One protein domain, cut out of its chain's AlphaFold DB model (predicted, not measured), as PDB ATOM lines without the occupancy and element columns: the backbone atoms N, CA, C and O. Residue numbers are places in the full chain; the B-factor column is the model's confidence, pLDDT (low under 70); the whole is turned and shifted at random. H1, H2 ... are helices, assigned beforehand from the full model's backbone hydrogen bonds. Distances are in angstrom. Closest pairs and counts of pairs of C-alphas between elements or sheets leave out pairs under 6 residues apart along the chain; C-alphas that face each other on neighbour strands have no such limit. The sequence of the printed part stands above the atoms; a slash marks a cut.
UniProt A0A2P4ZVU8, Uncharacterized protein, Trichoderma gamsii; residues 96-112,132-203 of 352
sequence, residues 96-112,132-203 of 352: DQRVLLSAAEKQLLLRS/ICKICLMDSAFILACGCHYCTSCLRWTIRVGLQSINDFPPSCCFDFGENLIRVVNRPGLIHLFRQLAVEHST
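Overview. This is residues 96 to 112 and 132 to 203 of the 352 residues of an uncharacterized protein of Trichoderma gamsii (UniProt A0A2P4ZVU8). The long helix H4 and the short H3 fold back on each other as a helical hairpin, with H1 and H2 near the first part of H4, and a head of loop, residues 132 to 151, beyond H2. Printed are 89 residues with four named helices, H1 to H4 in chain order, and no named strand; the class is all helix, with 39 residues in helices, under half. It is compact, radius of gyration of the C-alphas 13.0 A, spanning 36 by 26 by 25 A.

Arrangement. H4, residues 188 to 202, touches H3, residues 179 to 184, with residues 190 to 194 alone; the closest C-alphas, Ile 182 and Ile 191, are 6.3 A apart. This hairpin has a shallow tilt of 18 degrees, opposite ways. H4 only just touches H1, residues 103 to 110, with 3 pairs of C-alphas within 8 A, through residues 189 to 193 alone; the closest, Leu 109 and Gly 189, are 6.9 A apart. H2, residues 152 to 161, is close but not clearly touching H1, H3 and H4. Every O i to N i+4 pair is within hydrogen-bond range in H1, H2 and H4; H3 has 1 of 2.

Along the chain. H4 runs 21.3 A from C-alpha 188 at (-16.632, -33.896, -43.318) to C-alpha 202 at (-37.543, -37.708, -43.250); H2 measures 14.4 A.

Size, cuts and confidence. Residues 113 to 131 are cut out, a gap of 22.5 A between C-alphas 112 and 132. H2 to H3 is a long link; residue 112 is under pLDDT 70.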
ATOM      1  N   ASP A  96     -20.699 -27.903 -37.288       85.94
ATOM      2  CA  ASP A  96     -21.780 -27.207 -36.577       85.94
ATOM      3  C   ASP A  96     -22.714 -26.478 -37.550       85.94
ATOM      4  O   ASP A  96     -23.889 -26.253 -37.257       85.94
ATOM      5  N   GLN A  97     -22.218 -26.156 -38.746       82.81
ATOM      6  CA  GLN A  97     -23.006 -25.558 -39.815       82.81
ATOM      7  C   GLN A  97     -23.582 -26.637 -40.738       82.81
ATOM      8  O   GLN A  97     -22.994 -27.697 -40.938       82.81
ATOM      9  N   ARG A  98     -24.763 -26.379 -41.312       80.75
ATOM     10  CA  ARG A  98     -25.293 -27.200 -42.407       80.75
ATOM     11  C   ARG A  98     -24.821 -26.607 -43.720       80.75
ATOM     12  O   ARG A  98     -25.234 -25.508 -44.074       80.75
ATOM     13  N   VAL A  99     -23.995 -27.355 -44.438       86.12
ATOM     14  CA  VAL A  99     -23.524 -26.956 -45.762       86.12
ATOM     15  C   VAL A  99     -24.274 -27.760 -46.815       86.12
ATOM     16  O   VAL A  99     -24.299 -28.988 -46.776       86.12
ATOM     17  N   LEU A 100     -24.909 -27.059 -47.752       86.12
ATOM     18  CA  LEU A 100     -25.553 -27.670 -48.911       86.12
ATOM     19  C   LEU A 100     -24.508 -27.977 -49.981       86.12
ATOM     20  O   LEU A 100     -23.750 -27.097 -50.404       86.12
ATOM     21  N   LEU A 101     -24.495 -29.235 -50.412       87.94
ATOM     22  CA  LEU A 101     -23.607 -29.720 -51.455       87.94
ATOM     23  C   LEU A 101     -24.326 -29.664 -52.802       87.94
ATOM     24  O   LEU A 101     -25.461 -30.130 -52.945       87.94
ATOM     25  N   SER A 102     -23.643 -29.109 -53.793       84.81
ATOM     26  CA  SER A 102     -24.055 -29.109 -55.194       84.81
ATOM     27  C   SER A 102     -23.969 -30.513 -55.799       84.81
ATOM     28  O   SER A 102     -23.304 -31.404 -55.265       84.81
ATOM     29  N   ALA A 103     -24.616 -30.723 -56.947       83.19
ATOM     30  CA  ALA A 103     -24.563 -32.001 -57.658       83.19
ATOM     31  C   ALA A 103     -23.121 -32.443 -57.993       83.19
ATOM     32  O   ALA A 103     -22.782 -33.609 -57.792       83.19
ATOM     33  N   ALA A 104     -22.263 -31.511 -58.422       82.81
ATOM     34  CA  ALA A 104     -20.861 -31.791 -58.735       82.81
ATOM     35  C   ALA A 104     -20.062 -32.203 -57.486       82.81
ATOM     36  O   ALA A 104     -19.313 -33.178 -57.512       82.81
ATOM     37  N   GLU A 105     -20.284 -31.535 -56.350       87.81
ATOM     38  CA  GLU A 105     -19.643 -31.902 -55.080       87.81
ATOM     39  C   GLU A 105     -20.062 -33.281 -54.599       87.81
ATOM     40  O   GLU A 105     -19.218 -34.062 -54.165       87.81
ATOM     41  N   LYS A 106     -21.355 -33.605 -54.700       89.06
ATOM     42  CA  LYS A 106     -21.856 -34.941 -54.373       89.06
ATOM     43  C   LYS A 106     -21.183 -35.997 -55.241       89.06
ATOM     44  O   LYS A 106     -20.687 -36.984 -54.706       89.06
ATOM     45  N   GLN A 107     -21.114 -35.776 -56.556       86.44
ATOM     46  CA  GLN A 107     -20.445 -36.699 -57.474       86.44
ATOM     47  C   GLN A 107     -18.972 -36.903 -57.108       86.44
ATOM     48  O   GLN A 107     -18.524 -38.047 -57.016       86.44
ATOM     49  N   LEU A 108     -18.226 -35.827 -56.837       85.94
ATOM     50  CA  LEU A 108     -16.806 -35.933 -56.506       85.94
ATOM     51  C   LEU A 108     -16.572 -36.593 -55.136       85.94
ATOM     52  O   LEU A 108     -15.681 -37.431 -55.002       85.94
ATOM     53  N   LEU A 109     -17.411 -36.297 -54.136       86.88
ATOM     54  CA  LEU A 109     -17.369 -36.927 -52.806       86.88
ATOM     55  C   LEU A 109     -17.654 -38.432 -52.844       86.88
ATOM     56  O   LEU A 109     -17.058 -39.201 -52.079       86.88
ATOM     57  N   LEU A 110     -18.584 -38.840 -53.709       87.56
ATOM     58  CA  LEU A 110     -19.001 -40.230 -53.871       87.56
ATOM     59  C   LEU A 110     -18.091 -41.014 -54.822       87.56
ATOM     60  O   LEU A 110     -18.114 -42.248 -54.799       87.56
ATOM     61  N   ARG A 111     -17.251 -40.335 -55.614       83.00
ATOM     62  CA  ARG A 111     -16.247 -40.983 -56.459       83.00
ATOM     63  C   ARG A 111     -15.297 -41.808 -55.592       83.00
ATOM     64  O   ARG A 111     -14.792 -41.355 -54.561       83.00
ATOM     65  N   SER A 112     -15.004 -43.020 -56.051       60.22
ATOM     66  CA  SER A 112     -13.923 -43.851 -55.521       60.22
ATOM     67  C   SER A 112     -12.579 -43.201 -55.861       60.22
ATOM     68  O   SER A 112     -11.919 -43.584 -56.821       60.22
ATOM     69  N   ILE A 132     -12.290 -60.452 -38.817       90.31
ATOM     70  CA  ILE A 132     -12.089 -60.306 -40.259       90.31
ATOM     71  C   ILE A 132     -13.141 -59.355 -40.841       90.31
ATOM     72  O   ILE A 132     -14.328 -59.459 -40.529       90.31
ATOM     73  N   CYS A 133     -12.729 -58.439 -41.718       94.00
ATOM     74  CA  CYS A 133     -13.622 -57.539 -42.440       94.00
ATOM     75  C   CYS A 133     -14.693 -58.325 -43.212       94.00
ATOM     76  O   CYS A 133     -14.381 -59.143 -44.075       94.00
ATOM     77  N   LYS A 134     -15.968 -58.007 -42.974       92.12
ATOM     78  CA  LYS A 134     -17.124 -58.689 -43.573       92.12
ATOM     79  C   LYS A 134     -17.188 -58.597 -45.104       92.12
ATOM     80  O   LYS A 134     -17.825 -59.440 -45.726       92.12
ATOM     81  N   ILE A 135     -16.574 -57.573 -45.703       92.56
ATOM     82  CA  ILE A 135     -16.630 -57.332 -47.154       92.56
ATOM     83  C   ILE A 135     -15.419 -57.937 -47.869       92.56
ATOM     84  O   ILE A 135     -15.591 -58.745 -48.774       92.56
ATOM     85  N   CYS A 136     -14.198 -57.544 -47.492       93.81
ATOM     86  CA  CYS A 136     -12.985 -57.948 -48.213       93.81
ATOM     87  C   CYS A 136     -12.240 -59.135 -47.595       93.81
ATOM     88  O   CYS A 136     -11.259 -59.585 -48.174       93.81
ATOM     89  N   LEU A 137     -12.677 -59.624 -46.431       91.12
ATOM     90  CA  LEU A 137     -12.049 -60.728 -45.703       91.12
ATOM     91  C   LEU A 137     -10.594 -60.482 -45.250       91.12
ATOM     92  O   LEU A 137      -9.893 -61.425 -44.898       91.12
ATOM     93  N   MET A 138     -10.158 -59.219 -45.222       90.50
ATOM     94  CA  MET A 138      -8.871 -58.780 -44.663       90.50
ATOM     95  C   MET A 138      -9.030 -58.315 -43.210       90.50
ATOM     96  O   MET A 138     -10.144 -58.293 -42.684       90.50
ATOM     97  N   ASP A 139      -7.943 -57.877 -42.580       89.75
ATOM     98  CA  ASP A 139      -7.958 -57.346 -41.215       89.75
ATOM     99  C   ASP A 139      -8.978 -56.209 -41.048       89.75
ATOM    100  O   ASP A 139      -9.113 -55.314 -41.894       89.75
ATOM    101  N   SER A 140      -9.742 -56.260 -39.955       89.19
ATOM    102  CA  SER A 140     -10.689 -55.201 -39.611       89.19
ATOM    103  C   SER A 140     -10.049 -54.130 -38.734       89.19
ATOM    104  O   SER A 140      -9.171 -54.402 -37.925       89.19
ATOM    105  N   ALA A 141     -10.530 -52.899 -38.890       88.62
ATOM    106  CA  ALA A 141     -10.150 -51.756 -38.062       88.62
ATOM    107  C   ALA A 141     -11.299 -51.308 -37.144       88.62
ATOM    108  O   ALA A 141     -11.077 -50.631 -36.145       88.62
ATOM    109  N   PHE A 142     -12.540 -51.679 -37.480       88.19
ATOM    110  CA  PHE A 142     -13.746 -51.234 -36.794       88.19
ATOM    111  C   PHE A 142     -14.657 -52.408 -36.459       88.19
ATOM    112  O   PHE A 142     -14.880 -53.289 -37.293       88.19
ATOM    113  N   ILE A 143     -15.251 -52.354 -35.267       91.25
ATOM    114  CA  ILE A 143     -16.328 -53.241 -34.827       91.25
ATOM    115  C   ILE A 143     -17.570 -52.377 -34.630       91.25
ATOM    116  O   ILE A 143     -17.565 -51.435 -33.839       91.25
ATOM    117  N   LEU A 144     -18.629 -52.669 -35.382       90.75
ATOM    118  CA  LEU A 144     -19.894 -51.943 -35.276       90.75
ATOM    119  C   LEU A 144     -20.715 -52.443 -34.081       90.75
ATOM    120  O   LEU A 144     -20.513 -53.552 -33.596       90.75
ATOM    121  N   ALA A 145     -21.722 -51.672 -33.658       89.00
ATOM    122  CA  ALA A 145     -22.627 -52.065 -32.568       89.00
ATOM    123  C   ALA A 145     -23.390 -53.379 -32.840       89.00
ATOM    124  O   ALA A 145     -23.779 -54.074 -31.907       89.00
ATOM    125  N   CYS A 146     -23.576 -53.749 -34.113       90.75
ATOM    126  CA  CYS A 146     -24.136 -55.044 -34.507       90.75
ATOM    127  C   CYS A 146     -23.138 -56.217 -34.428       90.75
ATOM    128  O   CYS A 146     -23.495 -57.334 -34.791       90.75
ATOM    129  N   GLY A 147     -21.886 -55.975 -34.027       90.38
ATOM    130  CA  GLY A 147     -20.812 -56.971 -33.967       90.38
ATOM    131  C   GLY A 147     -20.125 -57.260 -35.307       90.38
ATOM    132  O   GLY A 147     -19.216 -58.081 -35.359       90.38
ATOM    133  N   CYS A 148     -20.528 -56.613 -36.406       93.44
ATOM    134  CA  CYS A 148     -19.856 -56.787 -37.696       93.44
ATOM    135  C   CYS A 148     -18.529 -56.016 -37.753       93.44
ATOM    136  O   CYS A 148     -18.446 -54.863 -37.328       93.44
ATOM    137  N   HIS A 149     -17.525 -56.649 -38.356       93.75
ATOM    138  CA  HIS A 149     -16.167 -56.137 -38.504       93.75
ATOM    139  C   HIS A 149     -15.946 -55.520 -39.890       93.75
ATOM    140  O   HIS A 149     -16.345 -56.104 -40.900       93.75
ATOM    141  N   TYR A 150     -15.287 -54.363 -39.960       92.94
ATOM    142  CA  TYR A 150     -14.973 -53.666 -41.213       92.94
ATOM    143  C   TYR A 150     -13.546 -53.113 -41.210       92.94
ATOM    144  O   TYR A 150     -13.083 -52.567 -40.210       92.94
ATOM    145  N   CYS A 151     -12.856 -53.188 -42.348       91.81
ATOM    146  CA  CYS A 151     -11.684 -52.350 -42.596       91.81
ATOM    147  C   CYS A 151     -12.117 -50.930 -43.006       91.81
ATOM    148  O   CYS A 151     -13.257 -50.712 -43.433       91.81
ATOM    149  N   THR A 152     -11.207 -49.959 -42.905       88.75
ATOM    150  CA  THR A 152     -11.482 -48.538 -43.188       88.75
ATOM    151  C   THR A 152     -12.047 -48.301 -44.586       88.75
ATOM    152  O   THR A 152     -13.038 -47.585 -44.740       88.75
ATOM    153  N   SER A 153     -11.457 -48.930 -45.604       89.19
ATOM    154  CA  SER A 153     -11.864 -48.758 -47.001       89.19
ATOM    155  C   SER A 153     -13.250 -49.349 -47.275       89.19
ATOM    156  O   SER A 153     -14.075 -48.708 -47.928       89.19
ATOM    157  N   CYS A 154     -13.552 -50.525 -46.716       91.44
ATOM    158  CA  CYS A 154     -14.857 -51.167 -46.857       91.44
ATOM    159  C   CYS A 154     -15.960 -50.409 -46.112       91.44
ATOM    160  O   CYS A 154     -17.034 -50.217 -46.673       91.44
ATOM    161  N   LEU A 155     -15.697 -49.917 -44.894       91.12
ATOM    162  CA  LEU A 155     -16.665 -49.093 -44.161       91.12
ATOM    163  C   LEU A 155     -16.975 -47.794 -44.918       91.12
ATOM    164  O   LEU A 155     -18.138 -47.423 -45.080       91.12
ATOM    165  N   ARG A 156     -15.936 -47.127 -45.435       90.25
ATOM    166  CA  ARG A 156     -16.070 -45.941 -46.293       90.25
ATOM    167  C   ARG A 156     -16.908 -46.220 -47.528       90.25
ATOM    168  O   ARG A 156     -17.773 -45.418 -47.867       90.25
ATOM    169  N   TRP A 157     -16.645 -47.336 -48.199       90.81
ATOM    170  CA  TRP A 157     -17.408 -47.746 -49.368       90.81
ATOM    171  C   TRP A 157     -18.882 -47.975 -49.023       90.81
ATOM    172  O   TRP A 157     -19.737 -47.396 -49.686       90.81
ATOM    173  N   THR A 158     -19.186 -48.704 -47.944       92.69
ATOM    174  CA  THR A 158     -20.568 -48.915 -47.477       92.69
ATOM    175  C   THR A 158     -21.284 -47.596 -47.196       92.69
ATOM    176  O   THR A 158     -22.424 -47.416 -47.620       92.69
ATOM    177  N   ILE A 159     -20.609 -46.642 -46.545       93.31
ATOM    178  CA  ILE A 159     -21.168 -45.305 -46.308       93.31
ATOM    179  C   ILE A 159     -21.447 -44.587 -47.630       93.31
ATOM    180  O   ILE A 159     -22.529 -44.039 -47.790       93.31
ATOM    181  N   ARG A 160     -20.515 -44.599 -48.591       91.88
ATOM    182  CA  ARG A 160     -20.738 -43.949 -49.894       91.88
ATOM    183  C   ARG A 160     -21.919 -44.560 -50.640       91.88
ATOM    184  O   ARG A 160     -22.702 -43.798 -51.188       91.88
ATOM    185  N   VAL A 161     -22.058 -45.887 -50.646       91.81
ATOM    186  CA  VAL A 161     -23.176 -46.580 -51.311       91.81
ATOM    187  C   VAL A 161     -24.516 -46.107 -50.752       91.81
ATOM    188  O   VAL A 161     -25.349 -45.639 -51.518       91.81
ATOM    189  N   GLY A 162     -24.686 -46.101 -49.428       92.81
ATOM    190  CA  GLY A 162     -25.929 -45.614 -48.814       92.81
ATOM    191  C   GLY A 162     -26.140 -44.097 -48.882       92.81
ATOM    192  O   GLY A 162     -27.144 -43.589 -48.398       92.81
ATOM    193  N   LEU A 163     -25.191 -43.349 -49.450       93.81
ATOM    194  CA  LEU A 163     -25.306 -41.913 -49.708       93.81
ATOM    195  C   LEU A 163     -25.451 -41.594 -51.208       93.81
ATOM    196  O   LEU A 163     -25.419 -40.418 -51.571       93.81
ATOM    197  N   GLN A 164     -25.587 -42.601 -52.083       89.88
ATOM    198  CA  GLN A 164     -25.715 -42.387 -53.531       89.88
ATOM    199  C   GLN A 164     -27.057 -41.775 -53.917       89.88
ATOM    200  O   GLN A 164     -27.104 -40.852 -54.731       89.88
ATOM    201  N   SER A 165     -28.142 -42.281 -53.340       87.75
ATOM    202  CA  SER A 165     -29.491 -41.829 -53.647       87.75
ATOM    203  C   SER A 165     -30.392 -41.888 -52.422       87.75
ATOM    204  O   SER A 165     -30.057 -42.486 -51.401       87.75
ATOM    205  N   ILE A 166     -31.574 -41.287 -52.547       87.81
ATOM    206  CA  ILE A 166     -32.614 -41.361 -51.524       87.81
ATOM    207  C   ILE A 166     -33.149 -42.786 -51.310       87.81
ATOM    208  O   ILE A 166     -33.670 -43.074 -50.240       87.81
ATOM    209  N   ASN A 167     -33.009 -43.665 -52.311       86.75
ATOM    210  CA  ASN A 167     -33.454 -45.059 -52.246       86.75
ATOM    211  C   ASN A 167     -32.431 -45.964 -51.546       86.75
ATOM    212  O   ASN A 167     -32.814 -46.970 -50.957       86.75
ATOM    213  N   ASP A 168     -31.145 -45.609 -51.616       90.31
ATOM    214  CA  ASP A 168     -30.057 -46.329 -50.935       90.31
ATOM    215  C   ASP A 168     -29.848 -45.834 -49.499       90.31
ATOM    216  O   ASP A 168     -29.165 -46.473 -48.698       90.31
ATOM    217  N   PHE A 169     -30.411 -44.668 -49.180       93.62
ATOM    218  CA  PHE A 169     -30.342 -44.072 -47.861       93.62
ATOM    219  C   PHE A 169     -31.316 -44.767 -46.894       93.62
ATOM    220  O   PHE A 169     -32.475 -44.974 -47.251       93.62
ATOM    221  N   PRO A 170     -30.910 -45.038 -45.641       95.00
ATOM    222  CA  PRO A 170     -29.616 -44.725 -45.033       95.00
ATOM    223  C   PRO A 170     -28.540 -45.798 -45.278       95.00
ATOM    224  O   PRO A 170     -28.853 -46.982 -45.432       95.00
ATOM    225  N   PRO A 171     -27.242 -45.431 -45.209       93.50
ATOM    226  CA  PRO A 171     -26.181 -46.427 -45.150       93.50
ATOM    227  C   PRO A 171     -26.398 -47.334 -43.940       93.50
ATOM    228  O   PRO A 171     -26.675 -46.859 -42.840       93.50
ATOM    229  N   SER A 172     -26.280 -48.642 -44.139       92.62
ATOM    230  CA  SER A 172     -26.641 -49.631 -43.127       92.62
ATOM    231  C   SER A 172     -25.720 -50.851 -43.165       92.62
ATOM    232  O   SER A 172     -25.007 -51.121 -44.134       92.62
ATOM    233  N   CYS A 173     -25.711 -51.591 -42.054       91.06
ATOM    234  CA  CYS A 173     -25.132 -52.932 -41.972       91.06
ATOM    235  C   CYS A 173     -26.232 -53.920 -41.571       91.06
ATOM    236  O   CYS A 173     -26.978 -54.399 -42.415       91.06
ATOM    237  N   CYS A 174     -26.351 -54.214 -40.276       92.44
ATOM    238  CA  CYS A 174     -27.515 -54.896 -39.704       92.44
ATOM    239  C   CYS A 174     -28.558 -53.894 -39.194       92.44
ATOM    240  O   CYS A 174     -29.717 -54.250 -39.021       92.44
ATOM    241  N   PHE A 175     -28.116 -52.662 -38.940       90.69
ATOM    242  CA  PHE A 175     -28.921 -51.516 -38.545       90.69
ATOM    243  C   PHE A 175     -28.440 -50.292 -39.323       90.69
ATOM    244  O   PHE A 175     -27.302 -50.278 -39.818       90.69
ATOM    245  N   ASP A 176     -29.292 -49.277 -39.385       93.12
ATOM    246  CA  ASP A 176     -28.987 -48.000 -40.020       93.12
ATOM    247  C   ASP A 176     -27.845 -47.288 -39.301       93.12
ATOM    248  O   ASP A 176     -27.736 -47.284 -38.068       93.12
ATOM    249  N   PHE A 177     -26.965 -46.676 -40.082       92.94
ATOM    250  CA  PHE A 177     -25.852 -45.912 -39.552       92.94
ATOM    251  C   PHE A 177     -26.348 -44.549 -39.083       92.94
ATOM    252  O   PHE A 177     -26.929 -43.773 -39.839       92.94
ATOM    253  N   GLY A 178     -26.061 -44.230 -37.822       90.69
ATOM    254  CA  GLY A 178     -26.205 -42.872 -37.312       90.69
ATOM    255  C   GLY A 178     -25.039 -41.973 -37.732       90.69
ATOM    256  O   GLY A 178     -23.952 -42.448 -38.072       90.69
ATOM    257  N   GLU A 179     -25.227 -40.656 -37.597       91.94
ATOM    258  CA  GLU A 179     -24.197 -39.646 -37.898       91.94
ATOM    259  C   GLU A 179     -22.865 -39.927 -37.171       91.94
ATOM    260  O   GLU A 179     -21.788 -39.725 -37.733       91.94
ATOM    261  N   ASN A 180     -22.926 -40.459 -35.944       89.19
ATOM    262  CA  ASN A 180     -21.749 -40.803 -35.141       89.19
ATOM    263  C   ASN A 180     -20.810 -41.785 -35.849       89.19
ATOM    264  O   ASN A 180     -19.596 -41.633 -35.754       89.19
ATOM    265  N   LEU A 181     -21.346 -42.763 -36.585       87.94
ATOM    266  CA  LEU A 181     -20.519 -43.731 -37.305       87.94
ATOM    267  C   LEU A 181     -19.873 -43.106 -38.548       87.94
ATOM    268  O   LEU A 181     -18.739 -43.424 -38.893       87.94
ATOM    269  N   ILE A 182     -20.562 -42.164 -39.190       89.69
ATOM    270  CA  ILE A 182     -20.045 -41.442 -40.359       89.69
ATOM    271  C   ILE A 182     -18.915 -40.491 -39.945       89.69
ATOM    272  O   ILE A 182     -17.936 -40.338 -40.677       89.69
ATOM    273  N   ARG A 183     -18.986 -39.920 -38.735       88.81
ATOM    274  CA  ARG A 183     -17.907 -39.107 -38.146       88.81
ATOM    275  C   ARG A 183     -16.591 -39.871 -37.999       88.81
ATOM    276  O   ARG A 183     -15.538 -39.289 -38.240       88.81
ATOM    277  N   VAL A 184     -16.642 -41.171 -37.696       86.06
ATOM    278  CA  VAL A 184     -15.444 -42.023 -37.533       86.06
ATOM    279  C   VAL A 184     -14.609 -42.107 -38.816       86.06
ATOM    280  O   VAL A 184     -13.391 -42.240 -38.764       86.06
ATOM    281  N   VAL A 185     -15.238 -41.969 -39.985       80.50
ATOM    282  CA  VAL A 185     -14.557 -42.029 -41.287       80.50
ATOM    283  C   VAL A 185     -13.703 -40.784 -41.593       80.50
ATOM    284  O   VAL A 185     -12.885 -40.819 -42.525       80.50
ATOM    285  N   ASN A 186     -13.852 -39.720 -40.794       82.38
ATOM    286  CA  ASN A 186     -13.129 -38.451 -40.885       82.38
ATOM    287  C   ASN A 186     -13.175 -37.810 -42.286       82.38
ATOM    288  O   ASN A 186     -12.164 -37.380 -42.838       82.38
ATOM    289  N   ARG A 187     -14.368 -37.794 -42.898       85.94
ATOM    290  CA  ARG A 187     -14.641 -37.093 -44.164       85.94
ATOM    291  C   ARG A 187     -15.826 -36.141 -43.977       85.94
ATOM    292  O   ARG A 187     -16.966 -36.575 -44.157       85.94
ATOM    293  N   PRO A 188     -15.580 -34.862 -43.637       87.38
ATOM    294  CA  PRO A 188     -16.632 -33.896 -43.318       87.38
ATOM    295  C   PRO A 188     -17.711 -33.752 -44.400       87.38
ATOM    296  O   PRO A 188     -18.901 -33.730 -44.089       87.38
ATOM    297  N   GLY A 189     -17.327 -33.786 -45.681       88.31
ATOM    298  CA  GLY A 189     -18.279 -33.754 -46.798       88.31
ATOM    299  C   GLY A 189     -19.318 -34.887 -46.775       88.31
ATOM    300  O   GLY A 189     -20.475 -34.654 -47.111       88.31
ATOM    301  N   LEU A 190     -18.960 -36.093 -46.306       90.62
ATOM    302  CA  LEU A 190     -19.919 -37.204 -46.183       90.62
ATOM    303  C   LEU A 190     -20.941 -36.967 -45.064       90.62
ATOM    304  O   LEU A 190     -22.074 -37.429 -45.165       90.62
ATOM    305  N   ILE A 191     -20.569 -36.228 -44.016       92.12
ATOM    306  CA  ILE A 191     -21.471 -35.885 -42.909       92.12
ATOM    307  C   ILE A 191     -22.508 -34.863 -43.381       92.12
ATOM    308  O   ILE A 191     -23.700 -35.029 -43.121       92.12
ATOM    309  N   HIS A 192     -22.079 -33.832 -44.116       92.19
ATOM    310  CA  HIS A 192     -23.002 -32.858 -44.712       92.19
ATOM    311  C   HIS A 192     -23.949 -33.519 -45.715       92.19
ATOM    312  O   HIS A 192     -25.155 -33.275 -45.662       92.19
ATOM    313  N   LEU A 193     -23.441 -34.432 -46.551       92.94
ATOM    314  CA  LEU A 193     -24.272 -35.208 -47.472       92.94
ATOM    315  C   LEU A 193     -25.292 -36.084 -46.734       92.94
ATOM    316  O   LEU A 193     -26.470 -36.073 -47.086       92.94
ATOM    317  N   PHE A 194     -24.864 -36.791 -45.684       94.81
ATOM    318  CA  PHE A 194     -25.763 -37.583 -44.846       94.81
ATOM    319  C   PHE A 194     -26.887 -36.730 -44.264       94.81
ATOM    320  O   PHE A 194     -28.048 -37.111 -44.349       94.81
ATOM    321  N   ARG A 195     -26.572 -35.548 -43.723       93.19
ATOM    322  CA  ARG A 195     -27.584 -34.630 -43.180       93.19
ATOM    323  C   ARG A 195     -28.549 -34.132 -44.251       93.19
ATOM    324  O   ARG A 195     -29.739 -34.029 -43.975       93.19
ATOM    325  N   GLN A 196     -28.055 -33.829 -45.451       92.25
ATOM    326  CA  GLN A 196     -28.896 -33.387 -46.563       92.25
ATOM    327  C   GLN A 196     -29.886 -34.485 -46.984       92.25
ATOM    328  O   GLN A 196     -31.082 -34.211 -47.079       92.25
ATOM    329  N   LEU A 197     -29.413 -35.724 -47.154       93.56
ATOM    330  CA  LEU A 197     -30.269 -36.871 -47.476       93.56
ATOM    331  C   LEU A 197     -31.208 -37.241 -46.324       93.56
ATOM    332  O   LEU A 197     -32.357 -37.584 -46.571       93.56
ATOM    333  N   ALA A 198     -30.773 -37.104 -45.069       93.94
ATOM    334  CA  ALA A 198     -31.619 -37.358 -43.905       93.94
ATOM    335  C   ALA A 198     -32.848 -36.437 -43.875       93.94
ATOM    336  O   ALA A 198     -33.945 -36.895 -43.556       93.94
ATOM    337  N   VAL A 199     -32.688 -35.155 -44.238       93.19
ATOM    338  CA  VAL A 199     -33.818 -34.216 -44.333       93.19
ATOM    339  C   VAL A 199     -34.792 -34.664 -45.420       93.19
ATOM    340  O   VAL A 199     -35.983 -34.791 -45.139       93.19
ATOM    341  N   GLU A 200     -34.302 -34.966 -46.623       93.50
ATOM    342  CA  GLU A 200     -35.142 -35.451 -47.725       93.50
ATOM    343  C   GLU A 200     -35.861 -36.758 -47.359       93.50
ATOM    344  O   GLU A 200     -37.070 -36.881 -47.547       93.50
ATOM    345  N   HIS A 201     -35.147 -37.704 -46.749       92.44
ATOM    346  CA  HIS A 201     -35.680 -39.005 -46.349       92.44
ATOM    347  C   HIS A 201     -36.771 -38.865 -45.286       92.44
ATOM    348  O   HIS A 201     -37.819 -39.501 -45.387       92.44
ATOM    349  N   SER A 202     -36.555 -37.995 -44.296       91.69
ATOM    350  CA  SER A 202     -37.543 -37.708 -43.250       91.69
ATOM    351  C   SER A 202     -38.757 -36.915 -43.747       91.69
ATOM    352  O   SER A 202     -39.787 -36.905 -43.074       91.69
ATOM    353  N   THR A 203     -38.657 -36.267 -44.913       89.38
ATOM    354  CA  THR A 203     -39.769 -35.521 -45.511       89.38
ATOM    355  C   THR A 203     -40.722 -36.509 -46.191       89.38
ATOM    356  O   THR A 203     -40.285 -37.254 -47.080       89.38
TER     357      THR A 203